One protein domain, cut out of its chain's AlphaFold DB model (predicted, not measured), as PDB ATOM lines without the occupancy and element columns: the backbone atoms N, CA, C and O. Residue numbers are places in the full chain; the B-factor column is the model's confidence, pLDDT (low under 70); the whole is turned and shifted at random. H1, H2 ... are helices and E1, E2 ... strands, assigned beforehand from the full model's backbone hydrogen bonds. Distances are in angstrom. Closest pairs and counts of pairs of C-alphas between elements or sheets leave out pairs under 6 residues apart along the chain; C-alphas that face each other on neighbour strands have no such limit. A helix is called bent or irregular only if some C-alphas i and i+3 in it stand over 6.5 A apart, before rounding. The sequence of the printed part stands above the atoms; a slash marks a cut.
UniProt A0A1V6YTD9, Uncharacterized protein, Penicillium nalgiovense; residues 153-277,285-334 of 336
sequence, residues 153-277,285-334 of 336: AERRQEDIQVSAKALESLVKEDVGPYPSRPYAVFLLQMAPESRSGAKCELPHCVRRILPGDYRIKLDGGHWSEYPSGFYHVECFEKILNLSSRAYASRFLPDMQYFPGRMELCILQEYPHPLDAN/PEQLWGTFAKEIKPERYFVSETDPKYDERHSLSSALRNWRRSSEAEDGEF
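This is residues 153 to 277 and 285 to 334 of the 336 residues of an uncharacterized protein of Penicillium nalgiovense (UniProt A0A1V6YTD9). A small, twisted four-stranded sheet has helices H2 and H4 packed on it, and the long helix H7 runs past both; residues 328 to 334, of which 328 to 332 belong to H7, stick out. The other long helix, H1, packs crosswise on H2 with residues 160 to 167, and a loop of residues 191 to 213 joins E1 to E2. The printed part has 175 residues, with seven named helices and four named strands in the order H1 E1 E2 E3 H2 H3 E4 H4 H5 H6 H7; the mixed sheet runs E3 E2 E1 E4, and the class is mixed, helices and strands. The whole is compact, with a radius of gyration of the C-alphas of 16.6 A and spans of 49 by 38 by 36 A.

H1, residues 153 to 173, touches H2, residues 233 to 239, about perpendicular at 86 degrees; the closest C-alphas are those of Ala 164 and Ile 239, 4.3 A apart. E1, residues 185 to 190, E2, residues 214 to 219, and E3, residues 229 to 232, form a meander, each strand the antiparallel neighbour of the one before. N 187 and O 217 are 2.8 A apart, and N 231 and O 216 are 2.9 A apart, within hydrogen-bond range. H2 is on the sheet at a height of 9.0 A. H3, residues 245 to 248, is close to but not clearly touching H1, C-alphas 171 and 247 being 7.8 A apart. E4, residues 251 to 253, is parallel to E1, with N 252 and O 186 2.9 A apart; E3, H2, H3 and E4 form a split strand-helix-strand unit, E2 and E1 between its two strands, with a right-handed crossover. H4, residues 261 to 269, is on the sheet at a height of 9.4 A. H5, residues 286 to 289, is close to but not clearly touching H4, C-alphas 264 and 289 being 7.4 A apart. H6, residues 298 to 301, touches H4, closest at C-alphas 298 and 266, 5.4 A. H7, residues 312 to 332, is the hub: it touches H2 with residues 313 to 317, closest at C-alphas 317 and 233, 5.5 A; H4 with residues 316 to 320, closest at C-alphas 319 and 266, 7.1 A; and H6 with residues 318 to 323, closest at C-alphas 319 and 301, 4.7 A. Every O i to N i+4 pair is within hydrogen-bond range in H1 and H4, against 15 of 17 in H7 and 1 of 3 in H2, which has 3 of 4 O i to N i+3 pairs within range; H3, H5 and H6 are too short for an i+4 pair.

H1 begins at C-alpha 153, (-61.393, 173.796, -15.711), and is 30.4 A long. E1 and E2 measure 15.9 and 15.8 A. H7 is 31.2 A long, ends at C-alpha 332, (-66.910, 138.493, -35.874), has a kink of 28 degrees near residue 319, and is irregular, with C-alphas 313 and 316 8.1 A apart.

The two C-alphas farthest apart, those of Pro 177 and Phe 334, are 55.4 A apart. Residues 278 to 284 are not printed, and C-alphas 277 and 285 are 20.2 A apart across this cut. The links H1 to E1 and E1 to E2 are long. The mean pLDDT of the printed part is 81.4; 36 residues are under 70, among them 173 to 183, 271 to 277 and 285 to 294.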
ATOM      1  N   ALA A 153     -62.510 174.733 -15.598       94.81
ATOM      2  CA  ALA A 153     -61.393 173.796 -15.711       94.81
ATOM      3  C   ALA A 153     -60.560 173.730 -14.423       94.81
ATOM      4  O   ALA A 153     -60.264 172.632 -13.959       94.81
ATOM      5  N   GLU A 154     -60.254 174.878 -13.817       96.19
ATOM      6  CA  GLU A 154     -59.535 174.946 -12.538       96.19
ATOM      7  C   GLU A 154     -60.346 174.315 -11.411       96.19
ATOM      8  O   GLU A 154     -59.819 173.501 -10.661       96.19
ATOM      9  N   ARG A 155     -61.656 174.591 -11.346       95.19
ATOM     10  CA  ARG A 155     -62.539 173.961 -10.356       95.19
ATOM     11  C   ARG A 155     -62.540 172.438 -10.490       95.19
ATOM     12  O   ARG A 155     -62.446 171.737  -9.488       95.19
ATOM     13  N   ARG A 156     -62.604 171.920 -11.725       92.44
ATOM     14  CA  ARG A 156     -62.480 170.475 -11.983       92.44
ATOM     15  C   ARG A 156     -61.152 169.924 -11.475       92.44
ATOM     16  O   ARG A 156     -61.143 168.855 -10.874       92.44
ATOM     17  N   GLN A 157     -60.057 170.640 -11.710       94.19
ATOM     18  CA  GLN A 157     -58.734 170.220 -11.269       94.19
ATOM     19  C   GLN A 157     -58.612 170.211  -9.740       94.19
ATOM     20  O   GLN A 157     -58.098 169.240  -9.189       94.19
ATOM     21  N   GLU A 158     -59.126 171.234  -9.052       95.25
ATOM     22  CA  GLU A 158     -59.165 171.266  -7.585       95.25
ATOM     23  C   GLU A 158     -59.965 170.087  -7.020       95.25
ATOM     24  O   GLU A 158     -59.499 169.407  -6.112       95.25
ATOM     25  N   ASP A 159     -61.134 169.779  -7.585       92.25
ATOM     26  CA  ASP A 159     -61.943 168.653  -7.108       92.25
ATOM     27  C   ASP A 159     -61.277 167.290  -7.340       92.25
ATOM     28  O   ASP A 159     -61.383 166.394  -6.495       92.25
ATOM     29  N   ILE A 160     -60.556 167.134  -8.455       91.44
ATOM     30  CA  ILE A 160     -59.724 165.950  -8.705       91.44
ATOM     31  C   ILE A 160     -58.625 165.857  -7.643       91.44
ATOM     32  O   ILE A 160     -58.433 164.787  -7.076       91.44
ATOM     33  N   GLN A 161     -57.944 166.959  -7.318       93.06
ATOM     34  CA  GLN A 161     -56.893 166.979  -6.294       93.06
ATOM     35  C   GLN A 161     -57.432 166.681  -4.891       93.06
ATOM     36  O   GLN A 161     -56.806 165.932  -4.142       93.06
ATOM     37  N   VAL A 162     -58.597 167.225  -4.531       91.12
ATOM     38  CA  VAL A 162     -59.261 166.931  -3.252       91.12
ATOM     39  C   VAL A 162     -59.622 165.447  -3.172       91.12
ATOM     40  O   VAL A 162     -59.324 164.800  -2.167       91.12
ATOM     41  N   SER A 163     -60.189 164.890  -4.245       90.00
ATOM     42  CA  SER A 163     -60.529 163.463  -4.329       90.00
ATOM     43  C   SER A 163     -59.284 162.575  -4.253       90.00
ATOM     44  O   SER A 163     -59.275 161.591  -3.517       90.00
ATOM     45  N   ALA A 164     -58.214 162.955  -4.956       90.81
ATOM     46  CA  ALA A 164     -56.924 162.280  -4.915       90.81
ATOM     47  C   ALA A 164     -56.362 162.262  -3.491       90.81
ATOM     48  O   ALA A 164     -56.062 161.200  -2.961       90.81
ATOM     49  N   LYS A 165     -56.308 163.417  -2.819       90.38
ATOM     50  CA  LYS A 165     -55.802 163.534  -1.444       90.38
ATOM     51  C   LYS A 165     -56.614 162.708  -0.444       90.38
ATOM     52  O   LYS A 165     -56.034 162.121   0.473       90.38
ATOM     53  N   ALA A 166     -57.936 162.653  -0.607       86.81
ATOM     54  CA  ALA A 166     -58.799 161.810   0.219       86.81
ATOM     55  C   ALA A 166     -58.468 160.320   0.026       86.81
ATOM     56  O   ALA A 166     -58.292 159.598   1.007       86.81
ATOM     57  N   LEU A 167     -58.303 159.885  -1.226       86.00
ATOM     58  CA  LEU A 167     -57.937 158.509  -1.556       86.00
ATOM     59  C   LEU A 167     -56.517 158.157  -1.084       86.00
ATOM     60  O   LEU A 167     -56.302 157.083  -0.531       86.00
ATOM     61  N   GLU A 168     -55.551 159.065  -1.224       86.88
ATOM     62  CA  GLU A 168     -54.200 158.865  -0.693       86.88
ATOM     63  C   GLU A 168     -54.195 158.703   0.826       86.88
ATOM     64  O   GLU A 168     -53.448 157.880   1.349       86.88
ATOM     65  N   SER A 169     -54.998 159.496   1.541       84.31
ATOM     66  CA  SER A 169     -55.087 159.420   3.005       84.31
ATOM     67  C   SER A 169     -55.638 158.063   3.435       84.31
ATOM     68  O   SER A 169     -55.062 157.427   4.313       84.31
ATOM     69  N   LEU A 170     -56.665 157.574   2.729       80.38
ATOM     70  CA  LEU A 170     -57.214 156.234   2.925       80.38
ATOM     71  C   LEU A 170     -56.145 155.146   2.729       80.38
ATOM     72  O   LEU A 170     -56.025 154.240   3.543       80.38
ATOM     73  N   VAL A 171     -55.317 155.255   1.688       79.81
ATOM     74  CA  VAL A 171     -54.237 154.285   1.443       79.81
ATOM     75  C   VAL A 171     -53.127 154.390   2.498       79.81
ATOM     76  O   VAL A 171     -52.609 153.362   2.939       79.81
ATOM     77  N   LYS A 172     -52.739 155.608   2.899       80.06
ATOM     78  CA  LYS A 172     -51.627 155.864   3.834       80.06
ATOM     79  C   LYS A 172     -51.937 155.426   5.264       80.06
ATOM     80  O   LYS A 172     -51.050 154.882   5.919       80.06
ATOM     81  N   GLU A 173     -53.163 155.637   5.746       69.88
ATOM     82  CA  GLU A 173     -53.580 155.239   7.101       69.88
ATOM     83  C   GLU A 173     -53.475 153.719   7.337       69.88
ATOM     84  O   GLU A 173     -53.305 153.275   8.474       69.88
ATOM     85  N   ASP A 174     -53.464 152.926   6.263       60.59
ATOM     86  CA  ASP A 174     -53.367 151.467   6.314       60.59
ATOM     87  C   ASP A 174     -51.934 150.921   6.482       60.59
ATOM     88  O   ASP A 174     -51.767 149.727   6.711       60.59
ATOM     89  N   VAL A 175     -50.882 151.753   6.415       58.22
ATOM     90  CA  VAL A 175     -49.477 151.304   6.606       58.22
ATOM     91  C   VAL A 175     -49.089 151.237   8.100       58.22
ATOM     92  O   VAL A 175     -47.920 151.166   8.471       58.22
ATOM     93  N   GLY A 176     -50.076 151.274   9.001       55.91
ATOM     94  CA  GLY A 176     -49.862 151.159  10.442       55.91
ATOM     95  C   GLY A 176     -49.328 149.779  10.874       55.91
ATOM     96  O   GLY A 176     -49.514 148.785  10.178       55.91
ATOM     97  N   PRO A 177     -48.715 149.671  12.070       56.66
ATOM     98  CA  PRO A 177     -48.050 148.450  12.556       56.66
ATOM     99  C   PRO A 177     -48.993 147.267  12.851       56.66
ATOM    100  O   PRO A 177     -48.538 146.225  13.320       56.66
ATOM    101  N   TYR A 178     -50.298 147.410  12.604       50.81
ATOM    102  CA  TYR A 178     -51.298 146.375  12.847       50.81
ATOM    103  C   TYR A 178     -51.866 145.866  11.512       50.81
ATOM    104  O   TYR A 178     -52.736 146.523  10.941       50.81
ATOM    105  N   PRO A 179     -51.444 144.680  11.032       52.69
ATOM    106  CA  PRO A 179     -51.851 144.100   9.744       52.69
ATOM    107  C   PRO A 179     -53.309 143.593   9.708       52.69
ATOM    108  O   PRO A 179     -53.658 142.735   8.905       52.69
ATOM    109  N   SER A 180     -54.177 144.071  10.603       56.62
ATOM    110  CA  SER A 180     -55.519 143.521  10.824       56.62
ATOM    111  C   SER A 180     -56.653 144.331  10.197       56.62
ATOM    112  O   SER A 180     -57.814 143.958  10.366       56.62
ATOM    113  N   ARG A 181     -56.371 145.448   9.515       55.28
ATOM    114  CA  ARG A 181     -57.408 146.178   8.772       55.28
ATOM    115  C   ARG A 181     -57.417 145.705   7.317       55.28
ATOM    116  O   ARG A 181     -56.345 145.672   6.715       55.28
ATOM    117  N   PRO A 182     -58.580 145.321   6.752       58.41
ATOM    118  CA  PRO A 182     -58.681 145.133   5.313       58.41
ATOM    119  C   PRO A 182     -58.354 146.485   4.679       58.41
ATOM    120  O   PRO A 182     -59.072 147.460   4.886       58.41
ATOM    121  N   TYR A 183     -57.206 146.542   4.014       69.06
ATOM    122  CA  TYR A 183     -56.732 147.699   3.267       69.06
ATOM    123  C   TYR A 183     -57.799 148.127   2.262       69.06
ATOM    124  O   TYR A 183     -58.549 147.281   1.775       69.06
ATOM    125  N   ALA A 184     -57.852 149.414   1.911       73.44
ATOM    126  CA  ALA A 184     -58.707 149.835   0.804       73.44
ATOM    127  C   ALA A 184     -58.358 149.027  -0.457       73.44
ATOM    128  O   ALA A 184     -57.221 149.092  -0.938       73.44
ATOM    129  N   VAL A 185     -59.323 148.245  -0.949       86.06
ATOM    130  CA  VAL A 185     -59.175 147.390  -2.130       86.06
ATOM    131  C   VAL A 185     -59.822 148.072  -3.324       86.06
ATOM    132  O   VAL A 185     -60.948 148.573  -3.241       86.06
ATOM    133  N   PHE A 186     -59.126 148.054  -4.457       91.56
ATOM    134  CA  PHE A 186     -59.669 148.508  -5.732       91.56
ATOM    135  C   PHE A 186     -60.170 147.293  -6.505       91.56
ATOM    136  O   PHE A 186     -59.393 146.523  -7.062       91.56
ATOM    137  N   LEU A 187     -61.482 147.095  -6.506       91.31
ATOM    138  CA  LEU A 187     -62.107 145.964  -7.178       91.31
ATOM    139  C   LEU A 187     -62.405 146.326  -8.631       91.31
ATOM    140  O   LEU A 187     -63.318 147.116  -8.896       91.31
ATOM    141  N   LEU A 188     -61.655 145.758  -9.577       91.94
ATOM    142  CA  LEU A 188     -62.003 145.860 -10.995       91.94
ATOM    143  C   LEU A 188     -63.118 144.857 -11.306       91.94
ATOM    144  O   LEU A 188     -63.000 143.665 -11.023       91.94
ATOM    145  N   GLN A 189     -64.193 145.351 -11.908       92.88
ATOM    146  CA  GLN A 189     -65.361 144.554 -12.271       92.88
ATOM    147  C   GLN A 189     -65.932 145.025 -13.607       92.88
ATOM    148  O   GLN A 189     -65.828 146.207 -13.965       92.88
ATOM    149  N   MET A 190     -66.616 144.119 -14.298       92.81
ATOM    150  CA  MET A 190     -67.531 144.503 -15.365       92.81
ATOM    151  C   MET A 190     -68.829 145.015 -14.741       92.81
ATOM    152  O   MET A 190     -69.342 144.452 -13.771       92.81
ATOM    153  N   ALA A 191     -69.365 146.114 -15.257       94.44
ATOM    154  CA  ALA A 191     -70.645 146.624 -14.806       94.44
ATOM    155  C   ALA A 191     -71.749 145.599 -15.131       94.44
ATOM    156  O   ALA A 191     -71.915 145.243 -16.300       94.44
ATOM    157  N   PRO A 192     -72.516 145.132 -14.131       94.81
ATOM    158  CA  PRO A 192     -73.567 144.154 -14.347       94.81
ATOM    159  C   PRO A 192     -74.728 144.767 -15.129       94.81
ATOM    160  O   PRO A 192     -74.907 145.992 -15.157       94.81
ATOM    161  N   GLU A 193     -75.563 143.892 -15.681       94.81
ATOM    162  CA  GLU A 193     -76.806 144.270 -16.344       94.81
ATOM    163  C   GLU A 193     -77.679 145.150 -15.442       94.81
ATOM    164  O   GLU A 193     -78.100 144.776 -14.346       94.81
ATOM    165  N   SER A 194     -77.926 146.373 -15.903       95.12
ATOM    166  CA  SER A 194     -78.706 147.383 -15.195       95.12
ATOM    167  C   SER A 194     -79.284 148.369 -16.189       95.12
ATOM    168  O   SER A 194     -78.561 149.006 -16.952       95.12
ATOM    169  N   ARG A 195     -80.598 148.597 -16.105       95.62
ATOM    170  CA  ARG A 195     -81.312 149.530 -16.987       95.62
ATOM    171  C   ARG A 195     -80.737 150.950 -16.973       95.62
ATOM    172  O   ARG A 195     -80.904 151.683 -17.939       95.62
ATOM    173  N   SER A 196     -80.126 151.363 -15.863       95.69
ATOM    174  CA  SER A 196     -79.689 152.750 -15.673       95.69
ATOM    175  C   SER A 196     -78.186 152.915 -15.475       95.69
ATOM    176  O   SER A 196     -77.736 154.050 -15.334       95.69
ATOM    177  N   GLY A 197     -77.412 151.825 -15.442       96.19
ATOM    178  CA  GLY A 197     -75.995 151.871 -15.079       96.19
ATOM    179  C   GLY A 197     -75.737 152.382 -13.652       96.19
ATOM    180  O   GLY A 197     -76.665 152.616 -12.873       96.19
ATOM    181  N   ALA A 198     -74.463 152.563 -13.302       96.81
ATOM    182  CA  ALA A 198     -74.031 153.157 -12.033       96.81
ATOM    183  C   ALA A 198     -73.561 154.608 -12.217       96.81
ATOM    184  O   ALA A 198     -73.131 155.004 -13.300       96.81
ATOM    185  N   LYS A 199     -73.638 155.419 -11.159       97.38
ATOM    186  CA  LYS A 199     -73.053 156.766 -11.152       97.38
ATOM    187  C   LYS A 199     -71.556 156.662 -10.846       97.38
ATOM    188  O   LYS A 199     -71.166 155.853 -10.012       97.38
ATOM    189  N   CYS A 200     -70.744 157.468 -11.527       97.06
ATOM    190  CA  CYS A 200     -69.339 157.641 -11.177       97.06
ATOM    191  C   CYS A 200     -69.206 158.594  -9.980       97.06
ATOM    192  O   CYS A 200     -69.827 159.658  -9.977       97.06
ATOM    193  N   GLU A 201     -68.395 158.229  -8.988       95.19
ATOM    194  CA  GLU A 201     -68.162 159.045  -7.788       95.19
ATOM    195  C   GLU A 201     -67.121 160.155  -7.982       95.19
ATOM    196  O   GLU A 201     -66.951 160.999  -7.104       95.19
ATOM    197  N   LEU A 202     -66.424 160.207  -9.125       94.12
ATOM    198  CA  LEU A 202     -65.530 161.329  -9.401       94.12
ATOM    199  C   LEU A 202     -66.359 162.617  -9.561       94.12
ATOM    200  O   LEU A 202     -67.229 162.662 -10.444       94.12
ATOM    201  N   PRO A 203     -66.070 163.688  -8.796       90.12
ATOM    202  CA  PRO A 203     -66.720 164.974  -9.000       90.12
ATOM    203  C   PRO A 203     -66.579 165.418 -10.462       90.12
ATOM    204  O   PRO A 203     -65.523 165.258 -11.074       90.12
ATOM    205  N   HIS A 204     -67.655 165.959 -11.036       89.62
ATOM    206  CA  HIS A 204     -67.773 166.369 -12.452       89.62
ATOM    207  C   HIS A 204     -67.880 165.256 -13.487       89.62
ATOM    208  O   HIS A 204     -68.133 165.554 -14.658       89.62
ATOM    209  N   CYS A 205     -67.757 163.985 -13.103       95.06
ATOM    210  CA  CYS A 205     -68.135 162.919 -14.014       95.06
ATOM    211  C   CYS A 205     -69.665 162.819 -14.080       95.06
ATOM    212  O   CYS A 205     -70.320 162.243 -13.216       95.06
ATOM    213  N   VAL A 206     -70.246 163.396 -15.132       95.62
ATOM    214  CA  VAL A 206     -71.691 163.302 -15.411       95.62
ATOM    215  C   VAL A 206     -72.072 161.987 -16.092       95.62
ATOM    216  O   VAL A 206     -73.251 161.639 -16.162       95.62
ATOM    217  N   ARG A 207     -71.080 161.253 -16.614       97.06
ATOM    218  CA  ARG A 207     -71.305 159.989 -17.312       97.06
ATOM    219  C   ARG A 207     -71.763 158.925 -16.322       97.06
ATOM    220  O   ARG A 207     -71.267 158.832 -15.199       97.06
ATOM    221  N   ARG A 208     -72.676 158.077 -16.779       97.56
ATOM    222  CA  ARG A 208     -72.982 156.819 -16.105       97.56
ATOM    223  C   ARG A 208     -72.023 155.733 -16.581       97.56
ATOM    224  O   ARG A 208     -71.439 155.833 -17.655       97.56
ATOM    225  N   ILE A 209     -71.830 154.735 -15.740       97.69
ATOM    226  CA  ILE A 209     -71.104 153.507 -16.038       97.69
ATOM    227  C   ILE A 209     -72.156 152.512 -16.523       97.69
ATOM    228  O   ILE A 209     -72.995 152.085 -15.723       97.69
ATOM    229  N   LEU A 210     -72.177 152.228 -17.822       96.94
ATOM    230  CA  LEU A 210     -73.206 151.390 -18.433       96.94
ATOM    231  C   LEU A 210     -72.878 149.901 -18.249       96.94
ATOM    232  O   LEU A 210     -71.725 149.573 -17.972       96.94
ATOM    233  N   PRO A 211     -73.865 148.994 -18.366       95.81
ATOM    234  CA  PRO A 211     -73.606 147.555 -18.383       95.81
ATOM    235  C   PRO A 211     -72.539 147.162 -19.409       95.81
ATOM    236  O   PRO A 211     -72.463 147.750 -20.487       95.81
ATOM    237  N   GLY A 212     -71.696 146.195 -19.052       92.56
ATOM    238  CA  GLY A 212     -70.567 145.756 -19.870       92.56
ATOM    239  C   GLY A 212     -69.338 146.672 -19.818       92.56
ATOM    240  O   GLY A 212     -68.265 146.257 -20.247       92.56
ATOM    241  N   ASP A 213     -69.438 147.896 -19.286       94.44
ATOM    242  CA  ASP A 213     -68.264 148.754 -19.098       94.44
ATOM    243  C   ASP A 213     -67.442 148.319 -17.882       94.44
ATOM    244  O   ASP A 213     -67.980 147.952 -16.835       94.44
ATOM    245  N   TYR A 214     -66.122 148.457 -17.975       94.56
ATOM    246  CA  TYR A 214     -65.252 148.303 -16.815       94.56
ATOM    247  C   TYR A 214     -65.416 149.439 -15.818       94.56
ATOM    248  O   TYR A 214     -65.445 150.624 -16.170       94.56
ATOM    249  N   ARG A 215     -65.445 149.070 -14.539       95.56
ATOM    250  CA  ARG A 215     -65.476 150.014 -13.424       95.56
ATOM    251  C   ARG A 215     -64.650 149.530 -12.253       95.56
ATOM    252  O   ARG A 215     -64.486 148.333 -12.039       95.56
ATOM    253  N   ILE A 216     -64.194 150.487 -11.461       94.88
ATOM    254  CA  ILE A 216     -63.480 150.237 -10.216       94.88
ATOM    255  C   ILE A 216     -64.449 150.495  -9.072       94.88
ATOM    256  O   ILE A 216     -65.021 151.581  -8.972       94.88
ATOM    257  N   LYS A 217     -64.664 149.489  -8.227       94.44
ATOM    258  CA  LYS A 217     -65.340 149.648  -6.940       94.44
ATOM    259  C   LYS A 217     -64.294 149.851  -5.866       94.44
ATOM    260  O   LYS A 217     -63.395 149.032  -5.710       94.44
ATOM    261  N   LEU A 218     -64.446 150.937  -5.126       91.75
ATOM    262  CA  LEU A 218     -63.666 151.161  -3.925       91.75
ATOM    263  C   LEU A 218     -64.334 150.402  -2.777       91.75
ATOM    264  O   LEU A 218     -65.451 150.744  -2.379       91.75
ATOM    265  N   ASP A 219     -63.678 149.354  -2.285       85.81
ATOM    266  CA  ASP A 219     -64.102 148.660  -1.074       85.81
ATOM    267  C   ASP A 219     -63.305 149.213   0.112       85.81
ATOM    268  O   ASP A 219     -62.130 148.895   0.298       85.81
ATOM    269  N   GLY A 220     -63.943 150.088   0.892       74.06
ATOM    270  CA  GLY A 220     -63.384 150.599   2.148       74.06
ATOM    271  C   GLY A 220     -63.451 149.579   3.294       74.06
ATOM    272  O   GLY A 220     -63.037 149.870   4.416       74.06
ATOM    273  N   GLY A 221     -64.000 148.389   3.041       71.44
ATOM    274  CA  GLY A 221     -64.305 147.402   4.058       71.44
ATOM    275  C   GLY A 221     -65.566 147.747   4.853       71.44
ATOM    276  O   GLY A 221     -66.125 148.840   4.806       71.44
ATOM    277  N   HIS A 222     -66.013 146.777   5.647       61.12
ATOM    278  CA  HIS A 222     -67.240 146.840   6.451       61.12
ATOM    279  C   HIS A 222     -67.276 147.998   7.484       61.12
ATOM    280  O   HIS A 222     -68.341 148.338   7.993       61.12
ATOM    281  N   TRP A 223     -66.132 148.601   7.820       51.25
ATOM    282  CA  TRP A 223     -65.990 149.562   8.930       51.25
ATOM    283  C   TRP A 223     -65.713 151.004   8.490       51.25
ATOM    284  O   TRP A 223     -65.386 151.851   9.318       51.25
ATOM    285  N   SER A 224     -65.800 151.276   7.196       57.66
ATOM    286  CA  SER A 224     -65.337 152.518   6.599       57.66
ATOM    287  C   SER A 224     -66.474 153.539   6.488       57.66
ATOM    288  O   SER A 224     -67.462 153.291   5.802       57.66
ATOM    289  N   GLU A 225     -66.302 154.720   7.090       64.44
ATOM    290  CA  GLU A 225     -67.081 155.930   6.757       64.44
ATOM    291  C   GLU A 225     -66.728 156.477   5.358       64.44
ATOM    292  O   GLU A 225     -67.315 157.457   4.897       64.44
ATOM    293  N   TYR A 226     -65.761 155.858   4.676       64.19
ATOM    294  CA  TYR A 226     -65.309 156.270   3.359       64.19
ATOM    295  C   TYR A 226     -66.331 155.902   2.280       64.19
ATOM    296  O   TYR A 226     -67.076 154.924   2.414       64.19
ATOM    297  N   PRO A 227     -66.369 156.684   1.189       63.31
ATOM    298  CA  PRO A 227     -67.302 156.458   0.100       63.31
ATOM    299  C   PRO A 227     -67.045 155.097  -0.553       63.31
ATOM    300  O   PRO A 227     -66.104 154.918  -1.323       63.31
ATOM    301  N   SER A 228     -67.924 154.134  -0.279       79.88
ATOM    302  CA  SER A 228     -68.094 152.975  -1.147       79.88
ATOM    303  C   SER A 228     -68.742 153.466  -2.437       79.88
ATOM    304  O   SER A 228     -69.849 154.011  -2.403       79.88
ATOM    305  N   GLY A 229     -68.074 153.287  -3.568       91.94
ATOM    306  CA  GLY A 229     -68.572 153.836  -4.818       91.94
ATOM    307  C   GLY A 229     -67.914 153.251  -6.048       91.94
ATOM    308  O   GLY A 229     -66.972 152.462  -5.957       91.94
ATOM    309  N   PHE A 230     -68.455 153.629  -7.202       95.69
ATOM    310  CA  PHE A 230     -67.986 153.165  -8.497       95.69
ATOM    311  C   PHE A 230     -67.314 154.305  -9.250       95.69
ATOM    312  O   PHE A 230     -67.815 155.426  -9.284       95.69
ATOM    313  N   TYR A 231     -66.210 153.995  -9.913       96.56
ATOM    314  CA  TYR A 231     -65.492 154.915 -10.779       96.56
ATOM    315  C   TYR A 231     -65.359 154.300 -12.167       96.56
ATOM    316  O   TYR A 231     -65.137 153.094 -12.299       96.56
ATOM    317  N   HIS A 232     -65.450 155.119 -13.217       97.19
ATOM    318  CA  HIS A 232     -64.870 154.717 -14.502       97.19
ATOM    319  C   HIS A 232     -63.373 154.485 -14.302       97.19
ATOM    320  O   HIS A 232     -62.744 155.240 -13.559       97.19
ATOM    321  N   VAL A 233     -62.796 153.514 -15.011       95.00
ATOM    322  CA  VAL A 233     -61.347 153.251 -14.953       95.00
ATOM    323  C   VAL A 233     -60.551 154.527 -15.261       95.00
ATOM    324  O   VAL A 233     -59.741 154.958 -14.447       95.00
ATOM    325  N   GLU A 234     -60.906 155.228 -16.345       94.88
ATOM    326  CA  GLU A 234     -60.298 156.512 -16.745       94.88
ATOM    327  C   GLU A 234     -60.448 157.628 -15.696       94.88
ATOM    328  O   GLU A 234     -59.636 158.547 -15.622       94.88
ATOM    329  N   CYS A 235     -61.541 157.620 -14.927       95.62
ATOM    330  CA  CYS A 235     -61.786 158.622 -13.890       95.62
ATOM    331  C   CYS A 235     -60.958 158.329 -12.641       95.62
ATOM    332  O   CYS A 235     -60.448 159.255 -12.018       95.62
ATOM    333  N   PHE A 236     -60.823 157.052 -12.295       94.81
ATOM    334  CA  PHE A 236     -60.019 156.605 -11.168       94.81
ATOM    335  C   PHE A 236     -58.524 156.872 -11.396       94.81
ATOM    336  O   PHE A 236     -57.833 157.384 -10.524       94.81
ATOM    337  N   GLU A 237     -58.053 156.645 -12.618       93.12
ATOM    338  CA  GLU A 237     -56.703 156.986 -13.081       93.12
ATOM    339  C   GLU A 237     -56.343 158.478 -12.934       93.12
ATOM    340  O   GLU A 237     -55.178 158.840 -12.798       93.12
ATOM    341  N   LYS A 238     -57.335 159.380 -12.925       92.62
ATOM    342  CA  LYS A 238     -57.092 160.822 -12.715       92.62
ATOM    343  C   LYS A 238     -56.854 161.186 -11.257       92.62
ATOM    344  O   LYS A 238     -56.227 162.210 -10.996       92.62
ATOM    345  N   ILE A 239     -57.395 160.399 -10.329       92.44
ATOM    346  CA  ILE A 239     -57.284 160.651  -8.885       92.44
ATOM    347  C   ILE A 239     -56.172 159.839  -8.238       92.44
ATOM    348  O   ILE A 239     -55.701 160.219  -7.171       92.44
ATOM    349  N   LEU A 240     -55.744 158.745  -8.862       88.69
ATOM    350  CA  LEU A 240     -54.714 157.883  -8.313       88.69
ATOM    351  C   LEU A 240     -53.566 157.726  -9.298       88.69
ATOM    352  O   LEU A 240     -53.770 157.350 -10.449       88.69
ATOM    353  N   ASN A 241     -52.350 157.988  -8.822       83.62
ATOM    354  CA  ASN A 241     -51.154 157.739  -9.610       83.62
ATOM    355  C   ASN A 241     -50.858 156.237  -9.633       83.62
ATOM    356  O   ASN A 241     -50.129 155.725  -8.782       83.62
ATOM    357  N   LEU A 242     -51.447 155.536 -10.594       81.44
ATOM    358  CA  LEU A 242     -51.302 154.093 -10.726       81.44
ATOM    359  C   LEU A 242     -49.875 153.637 -11.072       81.44
ATOM    360  O   LEU A 242     -49.555 152.473 -10.849       81.44
ATOM    361  N   SER A 243     -48.993 154.555 -11.477       75.12
ATOM    362  CA  SER A 243     -47.551 154.309 -11.592       75.12
ATOM    363  C   SER A 243     -46.879 153.944 -10.270       75.12
ATOM    364  O   SER A 243     -45.784 153.390 -10.245       75.12
ATOM    365  N   SER A 244     -47.490 154.287  -9.132       79.88
ATOM    366  CA  SER A 244     -46.967 153.871  -7.836       79.88
ATOM    367  C   SER A 244     -47.442 152.457  -7.513       79.88
ATOM    368  O   SER A 244     -48.637 152.189  -7.353       79.88
ATOM    369  N   ARG A 245     -46.473 151.554  -7.325       75.00
ATOM    370  CA  ARG A 245     -46.699 150.147  -6.963       75.00
ATOM    371  C   ARG A 245     -47.599 149.977  -5.740       75.00
ATOM    372  O   ARG A 245     -48.403 149.053  -5.711       75.00
ATOM    373  N   ALA A 246     -47.508 150.884  -4.763       78.25
ATOM    374  CA  ALA A 246     -48.332 150.849  -3.554       78.25
ATOM    375  C   ALA A 246     -49.840 150.942  -3.849       78.25
ATOM    376  O   ALA A 246     -50.657 150.475  -3.054       78.25
ATOM    377  N   TYR A 247     -50.203 151.548  -4.982       83.31
ATOM    378  CA  TYR A 247     -51.577 151.646  -5.454       83.31
ATOM    379  C   TYR A 247     -51.926 150.517  -6.423       83.31
ATOM    380  O   TYR A 247     -52.978 149.901  -6.269       83.31
ATOM    381  N   ALA A 248     -51.043 150.201  -7.376       81.62
ATOM    382  CA  ALA A 248     -51.273 149.126  -8.342       81.62
ATOM    383  C   ALA A 248     -51.479 147.762  -7.657       81.62
ATOM    384  O   ALA A 248     -52.384 147.016  -8.017       81.62
ATOM    385  N   SER A 249     -50.725 147.465  -6.590       79.75
ATOM    386  CA  SER A 249     -50.841 146.200  -5.851       79.75
ATOM    387  C   SER A 249     -52.140 146.049  -5.049       79.75
ATOM    388  O   SER A 249     -52.362 145.000  -4.449       79.75
ATOM    389  N   ARG A 250     -52.977 147.092  -4.973       84.69
ATOM    390  CA  ARG A 250     -54.276 147.058  -4.280       84.69
ATOM    391  C   ARG A 250     -55.433 146.682  -5.200       84.69
ATOM    392  O   ARG A 250     -56.561 146.551  -4.721       84.69
ATOM    393  N   PHE A 251     -55.168 146.511  -6.494       86.62
ATOM    394  CA  PHE A 251     -56.162 145.992  -7.415       86.62
ATOM    395  C   PHE A 251     -56.397 144.512  -7.160       86.62
ATOM    396  O   PHE A 251     -55.473 143.703  -7.189       86.62
ATOM    397  N   LEU A 252     -57.658 144.169  -6.930       84.19
ATOM    398  CA  LEU A 252     -58.118 142.794  -6.880       84.19
ATOM    399  C   LEU A 252     -59.249 142.621  -7.891       84.19
ATOM    400  O   LEU A 252     -60.025 143.551  -8.133       84.19
ATOM    401  N   PRO A 253     -59.363 141.441  -8.503       82.25
ATOM    402  CA  PRO A 253     -60.515 141.153  -9.327       82.25
ATOM    403  C   PRO A 253     -61.744 140.928  -8.438       82.25
ATOM    404  O   PRO A 253     -61.670 140.265  -7.400       82.25
ATOM    405  N   ASP A 254     -62.896 141.458  -8.844       85.00
ATOM    406  CA  ASP A 254     -64.154 141.141  -8.171       85.00
ATOM    407  C   ASP A 254     -64.657 139.767  -8.633       85.00
ATOM    408  O   ASP A 254     -65.272 139.639  -9.691       85.00
ATOM    409  N   MET A 255     -64.398 138.726  -7.835       79.81
ATOM    410  CA  MET A 255     -64.799 137.342  -8.136       79.81
ATOM    411  C   MET A 255     -66.313 137.170  -8.339       79.81
ATOM    412  O   MET A 255     -66.732 136.192  -8.957       79.81
ATOM    413  N   GLN A 256     -67.146 138.086  -7.832       82.12
ATOM    414  CA  GLN A 256     -68.601 138.011  -7.987       82.12
ATOM    415  C   GLN A 256     -69.076 138.553  -9.341       82.12
ATOM    416  O   GLN A 256     -70.071 138.076  -9.885       82.12
ATOM    417  N   TYR A 257     -68.366 139.541  -9.882       78.38
ATOM    418  CA  TYR A 257     -68.689 140.231 -11.136       78.38
ATOM    419  C   TYR A 257     -67.568 140.037 -12.157       78.38
ATOM    420  O   TYR A 257     -67.193 140.953 -12.896       78.38
ATOM    421  N   PHE A 258     -66.999 138.836 -12.111       70.88
ATOM    422  CA  PHE A 258     -65.701 138.543 -12.671       70.88
ATOM    423  C   PHE A 258     -65.727 138.625 -14.197       70.88
ATOM    424  O   PHE A 258     -66.524 137.927 -14.825       70.88
ATOM    425  N   PRO A 259     -64.874 139.466 -14.793       60.97
ATOM    426  CA  PRO A 259     -65.022 139.837 -16.195       60.97
ATOM    427  C   PRO A 259     -64.528 138.771 -17.189       60.97
ATOM    428  O   PRO A 259     -65.065 138.671 -18.284       60.97
ATOM    429  N   GLY A 260     -63.606 137.895 -16.785       73.06
ATOM    430  CA  GLY A 260     -63.023 136.891 -17.670       73.06
ATOM    431  C   GLY A 260     -61.585 136.569 -17.271       73.06
ATOM    432  O   GLY A 260     -61.063 137.077 -16.277       73.06
ATOM    433  N   ARG A 261     -60.930 135.668 -18.015       75.75
ATOM    434  CA  ARG A 261     -59.522 135.297 -17.769       75.75
ATOM    435  C   ARG A 261     -58.529 136.368 -18.228       75.75
ATOM    436  O   ARG A 261     -57.417 136.400 -17.708       75.75
ATOM    437  N   MET A 262     -58.877 137.208 -19.199       77.94
ATOM    438  CA  MET A 262     -57.918 138.133 -19.811       77.94
ATOM    439  C   MET A 262     -57.673 139.366 -18.944       77.94
ATOM    440  O   MET A 262     -56.567 139.871 -18.842       77.94
ATOM    441  N   GLU A 263     -58.702 139.827 -18.267       81.06
ATOM    442  CA  GLU A 263     -58.714 140.981 -17.387       81.06
ATOM    443  C   GLU A 263     -57.888 140.720 -16.138       81.06
ATOM    444  O   GLU A 263     -57.213 141.623 -15.654       81.06
ATOM    445  N   LEU A 264     -57.874 139.470 -15.662       77.75
ATOM    446  CA  LEU A 264     -56.892 139.016 -14.683       77.75
ATOM    447  C   LEU A 264     -55.469 139.162 -15.200       77.75
ATOM    448  O   LEU A 264     -54.624 139.673 -14.477       77.75
ATOM    449  N   CYS A 265     -55.214 138.729 -16.439       79.31
ATOM    450  CA  CYS A 265     -53.889 138.838 -17.044       79.31
ATOM    451  C   CYS A 265     -53.486 140.314 -17.178       79.31
ATOM    452  O   CYS A 265     -52.366 140.675 -16.846       79.31
ATOM    453  N   ILE A 266     -54.416 141.183 -17.591       81.31
ATOM    454  CA  ILE A 266     -54.198 142.633 -17.673       81.31
ATOM    455  C   ILE A 266     -53.898 143.207 -16.286       81.31
ATOM    456  O   ILE A 266     -52.955 143.976 -16.157       81.31
ATOM    457  N   LEU A 267     -54.652 142.839 -15.245       80.50
ATOM    458  CA  LEU A 267     -54.406 143.304 -13.875       80.50
ATOM    459  C   LEU A 267     -53.092 142.789 -13.286       80.50
ATOM    460  O   LEU A 267     -52.463 143.511 -12.520       80.50
ATOM    461  N   GLN A 268     -52.698 141.559 -13.606       77.81
ATOM    462  CA  GLN A 268     -51.447 140.969 -13.139       77.81
ATOM    463  C   GLN A 268     -50.239 141.608 -13.820       77.81
ATOM    464  O   GLN A 268     -49.241 141.876 -13.152       77.81
ATOM    465  N   GLU A 269     -50.338 141.875 -15.123       77.06
ATOM    466  CA  GLU A 269     -49.295 142.610 -15.825       77.06
ATOM    467  C   GLU A 269     -49.282 144.076 -15.468       77.06
ATOM    468  O   GLU A 269     -48.239 144.691 -15.536       77.06
ATOM    469  N   TYR A 270     -50.400 144.670 -15.073       73.62
ATOM    470  CA  TYR A 270     -50.450 146.095 -14.791       73.62
ATOM    471  C   TYR A 270     -49.333 146.623 -13.856       73.62
ATOM    472  O   TYR A 270     -48.714 147.635 -14.185       73.62
ATOM    473  N   PRO A 271     -49.004 145.962 -12.728       67.38
ATOM    474  CA  PRO A 271     -47.872 146.345 -11.885       67.38
ATOM    475  C   PRO A 271     -46.486 145.948 -12.434       67.38
ATOM    476  O   PRO A 271     -45.485 146.400 -11.884       67.38
ATOM    477  N   HIS A 272     -46.394 145.107 -13.468       62.34
ATOM    478  CA  HIS A 272     -45.150 144.486 -13.946       62.34
ATOM    479  C   HIS A 272     -44.226 145.403 -14.782       62.34
ATOM    480  O   HIS A 272     -43.014 145.358 -14.548       62.34
ATOM    481  N   PRO A 273     -44.722 146.274 -15.695       54.06
ATOM    482  CA  PRO A 273     -43.909 147.259 -16.412       54.06
ATOM    483  C   PRO A 273     -43.127 148.184 -15.481       54.06
ATOM    484  O   PRO A 273     -42.013 148.590 -15.793       54.06
ATOM    485  N   LEU A 274     -43.670 148.451 -14.291       54.53
ATOM    486  CA  LEU A 274     -43.063 149.334 -13.297       54.53
ATOM    487  C   LEU A 274     -41.815 148.725 -12.623       54.53
ATOM    488  O   LEU A 274     -41.132 149.420 -11.872       54.53
ATOM    489  N   ASP A 275     -41.503 147.445 -12.879       51.12
ATOM    490  CA  ASP A 275     -40.569 146.637 -12.084       51.12
ATOM    491  C   ASP A 275     -39.558 145.810 -12.911       51.12
ATOM    492  O   ASP A 275     -39.070 144.773 -12.449       51.12
ATOM    493  N   ALA A 276     -39.136 146.281 -14.092       54.25
ATOM    494  CA  ALA A 276     -38.083 145.610 -14.878       54.25
ATOM    495  C   ALA A 276     -36.759 145.376 -14.097       54.25
ATOM    496  O   ALA A 276     -35.963 144.520 -14.479       54.25
ATOM    497  N   ASN A 277     -36.541 146.076 -12.972       49.72
ATOM    498  CA  ASN A 277     -35.323 145.986 -12.157       49.72
ATOM    499  C   ASN A 277     -35.468 145.277 -10.788       49.72
ATOM    500  O   ASN A 277     -34.445 145.047 -10.147       49.72
ATOM    501  N   PRO A 285     -49.286 135.484  -4.454       61.31
ATOM    502  CA  PRO A 285     -49.643 134.087  -4.240       61.31
ATOM    503  C   PRO A 285     -50.371 133.528  -5.464       61.31
ATOM    504  O   PRO A 285     -51.493 133.929  -5.766       61.31
ATOM    505  N   GLU A 286     -49.743 132.572  -6.148       62.28
ATOM    506  CA  GLU A 286     -50.266 131.907  -7.354       62.28
ATOM    507  C   GLU A 286     -51.668 131.301  -7.119       62.28
ATOM    508  O   GLU A 286     -52.502 131.221  -8.019       62.28
ATOM    509  N   GLN A 287     -51.971 130.974  -5.857       65.94
ATOM    510  CA  GLN A 287     -53.263 130.475  -5.378       65.94
ATOM    511  C   GLN A 287     -54.436 131.452  -5.560       65.94
ATOM    512  O   GLN A 287     -55.574 130.994  -5.619       65.94
ATOM    513  N   LEU A 288     -54.193 132.766  -5.640       61.25
ATOM    514  CA  LEU A 288     -55.260 133.759  -5.827       61.25
ATOM    515  C   LEU A 288     -55.642 133.958  -7.297       61.25
ATOM    516  O   LEU A 288     -56.765 134.365  -7.580       61.25
ATOM    517  N   TRP A 289     -54.727 133.659  -8.221       61.22
ATOM    518  CA  TRP A 289     -54.865 134.009  -9.638       61.22
ATOM    519  C   TRP A 289     -55.078 132.788 -10.545       61.22
ATOM    520  O   TRP A 289     -55.677 132.910 -11.613       61.22
ATOM    521  N   GLY A 290     -54.676 131.594 -10.090       65.31
ATOM    522  CA  GLY A 290     -54.746 130.357 -10.869       65.31
ATOM    523  C   GLY A 290     -53.623 130.244 -11.908       65.31
ATOM    524  O   GLY A 290     -52.887 131.189 -12.169       65.31
ATOM    525  N   THR A 291     -53.461 129.060 -12.506       64.06
ATOM    526  CA  THR A 291     -52.468 128.843 -13.569       64.06
ATOM    527  C   THR A 291     -52.974 129.421 -14.888       64.06
ATOM    528  O   THR A 291     -53.955 128.920 -15.450       64.06
ATOM    529  N   PHE A 292     -52.302 130.450 -15.400       61.69
ATOM    530  CA  PHE A 292     -52.633 131.050 -16.690       61.69
ATOM    531  C   PHE A 292     -52.198 130.160 -17.855       61.69
ATOM    532  O   PHE A 292     -51.176 129.471 -17.804       61.69
ATOM    533  N   ALA A 293     -52.981 130.183 -18.935       58.91
ATOM    534  CA  ALA A 293     -52.533 129.615 -20.197       58.91
ATOM    535  C   ALA A 293     -51.331 130.437 -20.676       58.91
ATOM    536  O   ALA A 293     -51.449 131.648 -20.849       58.91
ATOM    537  N   LYS A 294     -50.191 129.779 -20.923       67.75
ATOM    538  CA  LYS A 294     -48.937 130.402 -21.407       67.75
ATOM    539  C   LYS A 294     -49.083 131.192 -22.720       67.75
ATOM    540  O   LYS A 294     -48.128 131.806 -23.178       67.75
ATOM    541  N   GLU A 295     -50.246 131.116 -23.351       72.81
ATOM    542  CA  GLU A 295     -50.553 131.698 -24.654       72.81
ATOM    543  C   GLU A 295     -51.099 133.128 -24.561       72.81
ATOM    544  O   GLU A 295     -51.067 133.859 -25.551       72.81
ATOM    545  N   ILE A 296     -51.571 133.553 -23.387       73.12
ATOM    546  CA  ILE A 296     -52.095 134.904 -23.204       73.12
ATOM    547  C   ILE A 296     -50.912 135.868 -23.045       73.12
ATOM    548  O   ILE A 296     -50.130 135.729 -22.112       73.12
ATOM    549  N   LYS A 297     -50.785 136.822 -23.978       81.31
ATOM    550  CA  LYS A 297     -49.767 137.891 -23.986       81.31
ATOM    551  C   LYS A 297     -50.398 139.247 -23.647       81.31
ATOM    552  O   LYS A 297     -50.701 140.014 -24.563       81.31
ATOM    553  N   PRO A 298     -50.707 139.507 -22.370       77.38
ATOM    554  CA  PRO A 298     -51.361 140.735 -21.907       77.38
ATOM    555  C   PRO A 298     -50.602 142.021 -22.274       77.38
ATOM    556  O   PRO A 298     -51.228 143.055 -22.507       77.38
ATOM    557  N   GLU A 299     -49.280 141.948 -22.432       79.06
ATOM    558  CA  GLU A 299     -48.406 143.064 -22.813       79.06
ATOM    559  C   GLU A 299     -48.802 143.668 -24.167       79.06
ATOM    560  O   GLU A 299     -48.608 144.857 -24.395       79.06
ATOM    561  N   ARG A 300     -49.434 142.876 -25.050       84.25
ATOM    562  CA  ARG A 300     -49.904 143.336 -26.369       84.25
ATOM    563  C   ARG A 300     -50.995 144.402 -26.294       84.25
ATOM    564  O   ARG A 300     -51.249 145.082 -27.285       84.25
ATOM    565  N   TYR A 301     -51.679 144.501 -25.157       83.56
ATOM    566  CA  TYR A 301     -52.760 145.460 -24.957       83.56
ATOM    567  C   TYR A 301     -52.274 146.770 -24.347       83.56
ATOM    568  O   TYR A 301     -52.959 147.788 -24.477       83.56
ATOM    569  N   PHE A 302     -51.096 146.762 -23.725       83.31
ATOM    570  CA  PHE A 302     -50.463 147.966 -23.223       83.31
ATOM    571  C   PHE A 302     -49.802 148.727 -24.368       83.31
ATOM    572  O   PHE A 302     -49.182 148.158 -25.265       83.31
ATOM    573  N   VAL A 303     -49.970 150.046 -24.352       82.81
ATOM    574  CA  VAL A 303     -49.251 150.929 -25.269       82.81
ATOM    575  C   VAL A 303     -47.781 150.928 -24.842       82.81
ATOM    576  O   VAL A 303     -47.500 151.068 -23.654       82.81
ATOM    577  N   SER A 304     -46.858 150.749 -25.788       82.38
ATOM    578  CA  SER A 304     -45.416 150.795 -25.502       82.38
ATOM    579  C   SER A 304     -45.036 152.145 -24.899       82.38
ATOM    580  O   SER A 304     -45.481 153.166 -25.412       82.38
ATOM    581  N   GLU A 305     -44.143 152.175 -23.907       81.25
ATOM    582  CA  GLU A 305     -43.605 153.422 -23.332       81.25
ATOM    583  C   GLU A 305     -42.944 154.335 -24.378       81.25
ATOM    584  O   GLU A 305     -42.857 155.549 -24.207       81.25
ATOM    585  N   THR A 306     -42.481 153.754 -25.488       84.56
ATOM    586  CA  THR A 306     -41.877 154.484 -26.609       84.56
ATOM    587  C   THR A 306     -42.899 155.054 -27.597       84.56
ATOM    588  O   THR A 306     -42.510 155.754 -28.532       84.56
ATOM    589  N   ASP A 307     -44.180 154.705 -27.474       82.75
ATOM    590  CA  ASP A 307     -45.238 155.224 -28.341       82.75
ATOM    591  C   ASP A 307     -45.574 156.671 -27.927       82.75
ATOM    592  O   ASP A 307     -45.839 156.921 -26.752       82.75
ATOM    593  N   PRO A 308     -45.632 157.645 -28.854       84.88
ATOM    594  CA  PRO A 308     -46.050 159.017 -28.548       84.88
ATOM    595  C   PRO A 308     -47.451 159.147 -27.928       84.88
ATOM    596  O   PRO A 308     -47.785 160.197 -27.385       84.88
ATOM    597  N   LYS A 309     -48.296 158.116 -28.054       82.88
ATOM    598  CA  LYS A 309     -49.625 158.029 -27.434       82.88
ATOM    599  C   LYS A 309     -49.597 157.392 -26.046       82.88
ATOM    600  O   LYS A 309     -50.662 157.252 -25.446       82.88
ATOM    601  N   TYR A 310     -48.429 156.968 -25.563       81.56
ATOM    602  CA  TYR A 310     -48.283 156.440 -24.218       81.56
ATOM    603  C   TYR A 310     -48.612 157.529 -23.204       81.56
ATOM    604  O   TYR A 310     -47.937 158.552 -23.108       81.56
ATOM    605  N   ASP A 311     -49.676 157.287 -22.451       81.69
ATOM    606  CA  ASP A 311     -50.007 158.057 -21.270       81.69
ATOM    607  C   ASP A 311     -49.967 157.099 -20.088       81.69
ATOM    608  O   ASP A 311     -50.856 156.259 -19.913       81.69
ATOM    609  N   GLU A 312     -48.914 157.234 -19.288       79.38
ATOM    610  CA  GLU A 312     -48.672 156.443 -18.086       79.38
ATOM    611  C   GLU A 312     -49.904 156.427 -17.168       79.38
ATOM    612  O   GLU A 312     -50.256 155.392 -16.594       79.38
ATOM    613  N   ARG A 313     -50.634 157.552 -17.113       78.81
ATOM    614  CA  ARG A 313     -51.830 157.704 -16.282       78.81
ATOM    615  C   ARG A 313     -53.020 156.922 -16.807       78.81
ATOM    616  O   ARG A 313     -53.891 156.595 -16.017       78.81
ATOM    617  N   HIS A 314     -53.077 156.635 -18.104       83.25
ATOM    618  CA  HIS A 314     -54.224 155.996 -18.755       83.25
ATOM    619  C   HIS A 314     -53.925 154.593 -19.289       83.25
ATOM    620  O   HIS A 314     -54.601 154.090 -20.192       83.25
ATOM    621  N   SER A 315     -52.902 153.956 -18.731       84.75
ATOM    622  CA  SER A 315     -52.397 152.650 -19.144       84.75
ATOM    623  C   SER A 315     -53.421 151.521 -18.949       84.75
ATOM    624  O   SER A 315     -53.630 150.733 -19.876       84.75
ATOM    625  N   LEU A 316     -54.136 151.465 -17.816       89.50
ATOM    626  CA  LEU A 316     -55.115 150.404 -17.537       89.50
ATOM    627  C   LEU A 316     -56.374 150.569 -18.393       89.50
ATOM    628  O   LEU A 316     -56.844 149.617 -19.019       89.50
ATOM    629  N   SER A 317     -56.922 151.785 -18.459       91.75
ATOM    630  CA  SER A 317     -58.105 152.057 -19.281       91.75
ATOM    631  C   SER A 317     -57.841 151.854 -20.774       91.75
ATOM    632  O   SER A 317     -58.751 151.467 -21.515       91.75
ATOM    633  N   SER A 318     -56.617 152.105 -21.241       89.75
ATOM    634  CA  SER A 318     -56.212 151.833 -22.622       89.75
ATOM    635  C   SER A 318     -56.085 150.333 -22.885       89.75
ATOM    636  O   SER A 318     -56.648 149.857 -23.870       89.75
ATOM    637  N   ALA A 319     -55.455 149.578 -21.980       89.31
ATOM    638  CA  ALA A 319     -55.326 148.127 -22.105       89.31
ATOM    639  C   ALA A 319     -56.687 147.419 -22.156       89.31
ATOM    640  O   ALA A 319     -56.939 146.625 -23.062       89.31
ATOM    641  N   LEU A 320     -57.610 147.778 -21.260       90.56
ATOM    642  CA  LEU A 320     -58.964 147.216 -21.245       90.56
ATOM    643  C   LEU A 320     -59.748 147.536 -22.529       90.56
ATOM    644  O   LEU A 320     -60.471 146.683 -23.044       90.56
ATOM    645  N   ARG A 321     -59.594 148.747 -23.082       90.56
ATOM    646  CA  ARG A 321     -60.223 149.126 -24.361       90.56
ATOM    647  C   ARG A 321     -59.628 148.375 -25.547       90.56
ATOM    648  O   ARG A 321     -60.378 147.956 -26.426       90.56
ATOM    649  N   ASN A 322     -58.306 148.219 -25.582       88.75
ATOM    650  CA  ASN A 322     -57.620 147.479 -26.638       88.75
ATOM    651  C   ASN A 322     -58.036 146.009 -26.628       88.75
ATOM    652  O   ASN A 322     -58.366 145.465 -27.676       88.75
ATOM    653  N   TRP A 323     -58.109 145.406 -25.442       88.19
ATOM    654  CA  TRP A 323     -58.601 144.047 -25.288       88.19
ATOM    655  C   TRP A 323     -60.033 143.877 -25.794       88.19
ATOM    656  O   TRP A 323     -60.265 142.999 -26.623       88.19
ATOM    657  N   ARG A 324     -60.959 144.755 -25.381       87.94
ATOM    658  CA  ARG A 324     -62.366 144.686 -25.806       87.94
ATOM    659  C   ARG A 324     -62.512 144.699 -27.331       87.94
ATOM    660  O   ARG A 324     -63.274 143.925 -27.891       87.94
ATOM    661  N   ARG A 325     -61.738 145.550 -28.014       88.00
ATOM    662  CA  ARG A 325     -61.739 145.611 -29.485       88.00
ATOM    663  C   ARG A 325     -61.200 144.336 -30.125       88.00
ATOM    664  O   ARG A 325     -61.696 143.934 -31.169       88.00
ATOM    665  N   SER A 326     -60.170 143.727 -29.538       86.25
ATOM    666  CA  SER A 326     -59.618 142.472 -30.053       86.25
ATOM    667  C   SER A 326     -60.590 141.308 -29.884       86.25
ATOM    668  O   SER A 326     -60.728 140.531 -30.819       86.25
ATOM    669  N   SER A 327     -61.289 141.206 -28.747       84.06
ATOM    670  CA  SER A 327     -62.286 140.144 -28.550       84.06
ATOM    671  C   SER A 327     -63.469 140.284 -29.510       84.06
ATOM    672  O   SER A 327     -63.891 139.303 -30.103       84.06
ATOM    673  N   GLU A 328     -63.946 141.512 -29.739       85.81
ATOM    674  CA  GLU A 328     -65.036 141.775 -30.692       85.81
ATOM    675  C   GLU A 328     -64.651 141.425 -32.143       85.81
ATOM    676  O   GLU A 328     -65.508 141.032 -32.931       85.81
ATOM    677  N   ALA A 329     -63.372 141.562 -32.508       86.56
ATOM    678  CA  ALA A 329     -62.884 141.199 -33.837       86.56
ATOM    679  C   ALA A 329     -62.783 139.677 -34.034       86.56
ATOM    680  O   ALA A 329     -63.100 139.191 -35.116       86.56
ATOM    681  N   GLU A 330     -62.364 138.936 -33.003       84.19
ATOM    682  CA  GLU A 330     -62.257 137.469 -33.046       84.19
ATOM    683  C   GLU A 330     -63.643 136.803 -33.142       84.19
ATOM    684  O   GLU A 330     -63.813 135.841 -33.893       84.19
ATOM    685  N   ASP A 331     -64.653 137.347 -32.456       80.31
ATOM    686  CA  ASP A 331     -66.023 136.818 -32.504       80.31
ATOM    687  C   ASP A 331     -66.701 137.056 -33.870       80.31
ATOM    688  O   ASP A 331     -67.519 136.249 -34.314       80.31
ATOM    689  N   GLY A 332     -66.340 138.138 -34.569       77.06
ATOM    690  CA  GLY A 332     -66.910 138.493 -35.874       77.06
ATOM    691  C   GLY A 332     -66.432 137.630 -37.050       77.06
ATOM    692  O   GLY A 332     -67.108 137.583 -38.077       77.06
ATOM    693  N   GLU A 333     -65.300 136.929 -36.929       75.94
ATOM    694  CA  GLU A 333     -64.777 136.064 -38.001       75.94
ATOM    695  C   GLU A 333     -65.506 134.712 -38.113       75.94
ATOM    696  O   GLU A 333     -65.369 134.031 -39.126       75.94
ATOM    697  N   PHE A 334     -66.318 134.328 -37.121       66.75
ATOM    698  CA  PHE A 334     -67.046 133.051 -37.116       66.75
ATOM    699  C   PHE A 334     -68.478 133.118 -37.682       66.75
ATOM    700  O   PHE A 334     -69.136 132.081 -37.774       66.75
TER     701      PHE A 334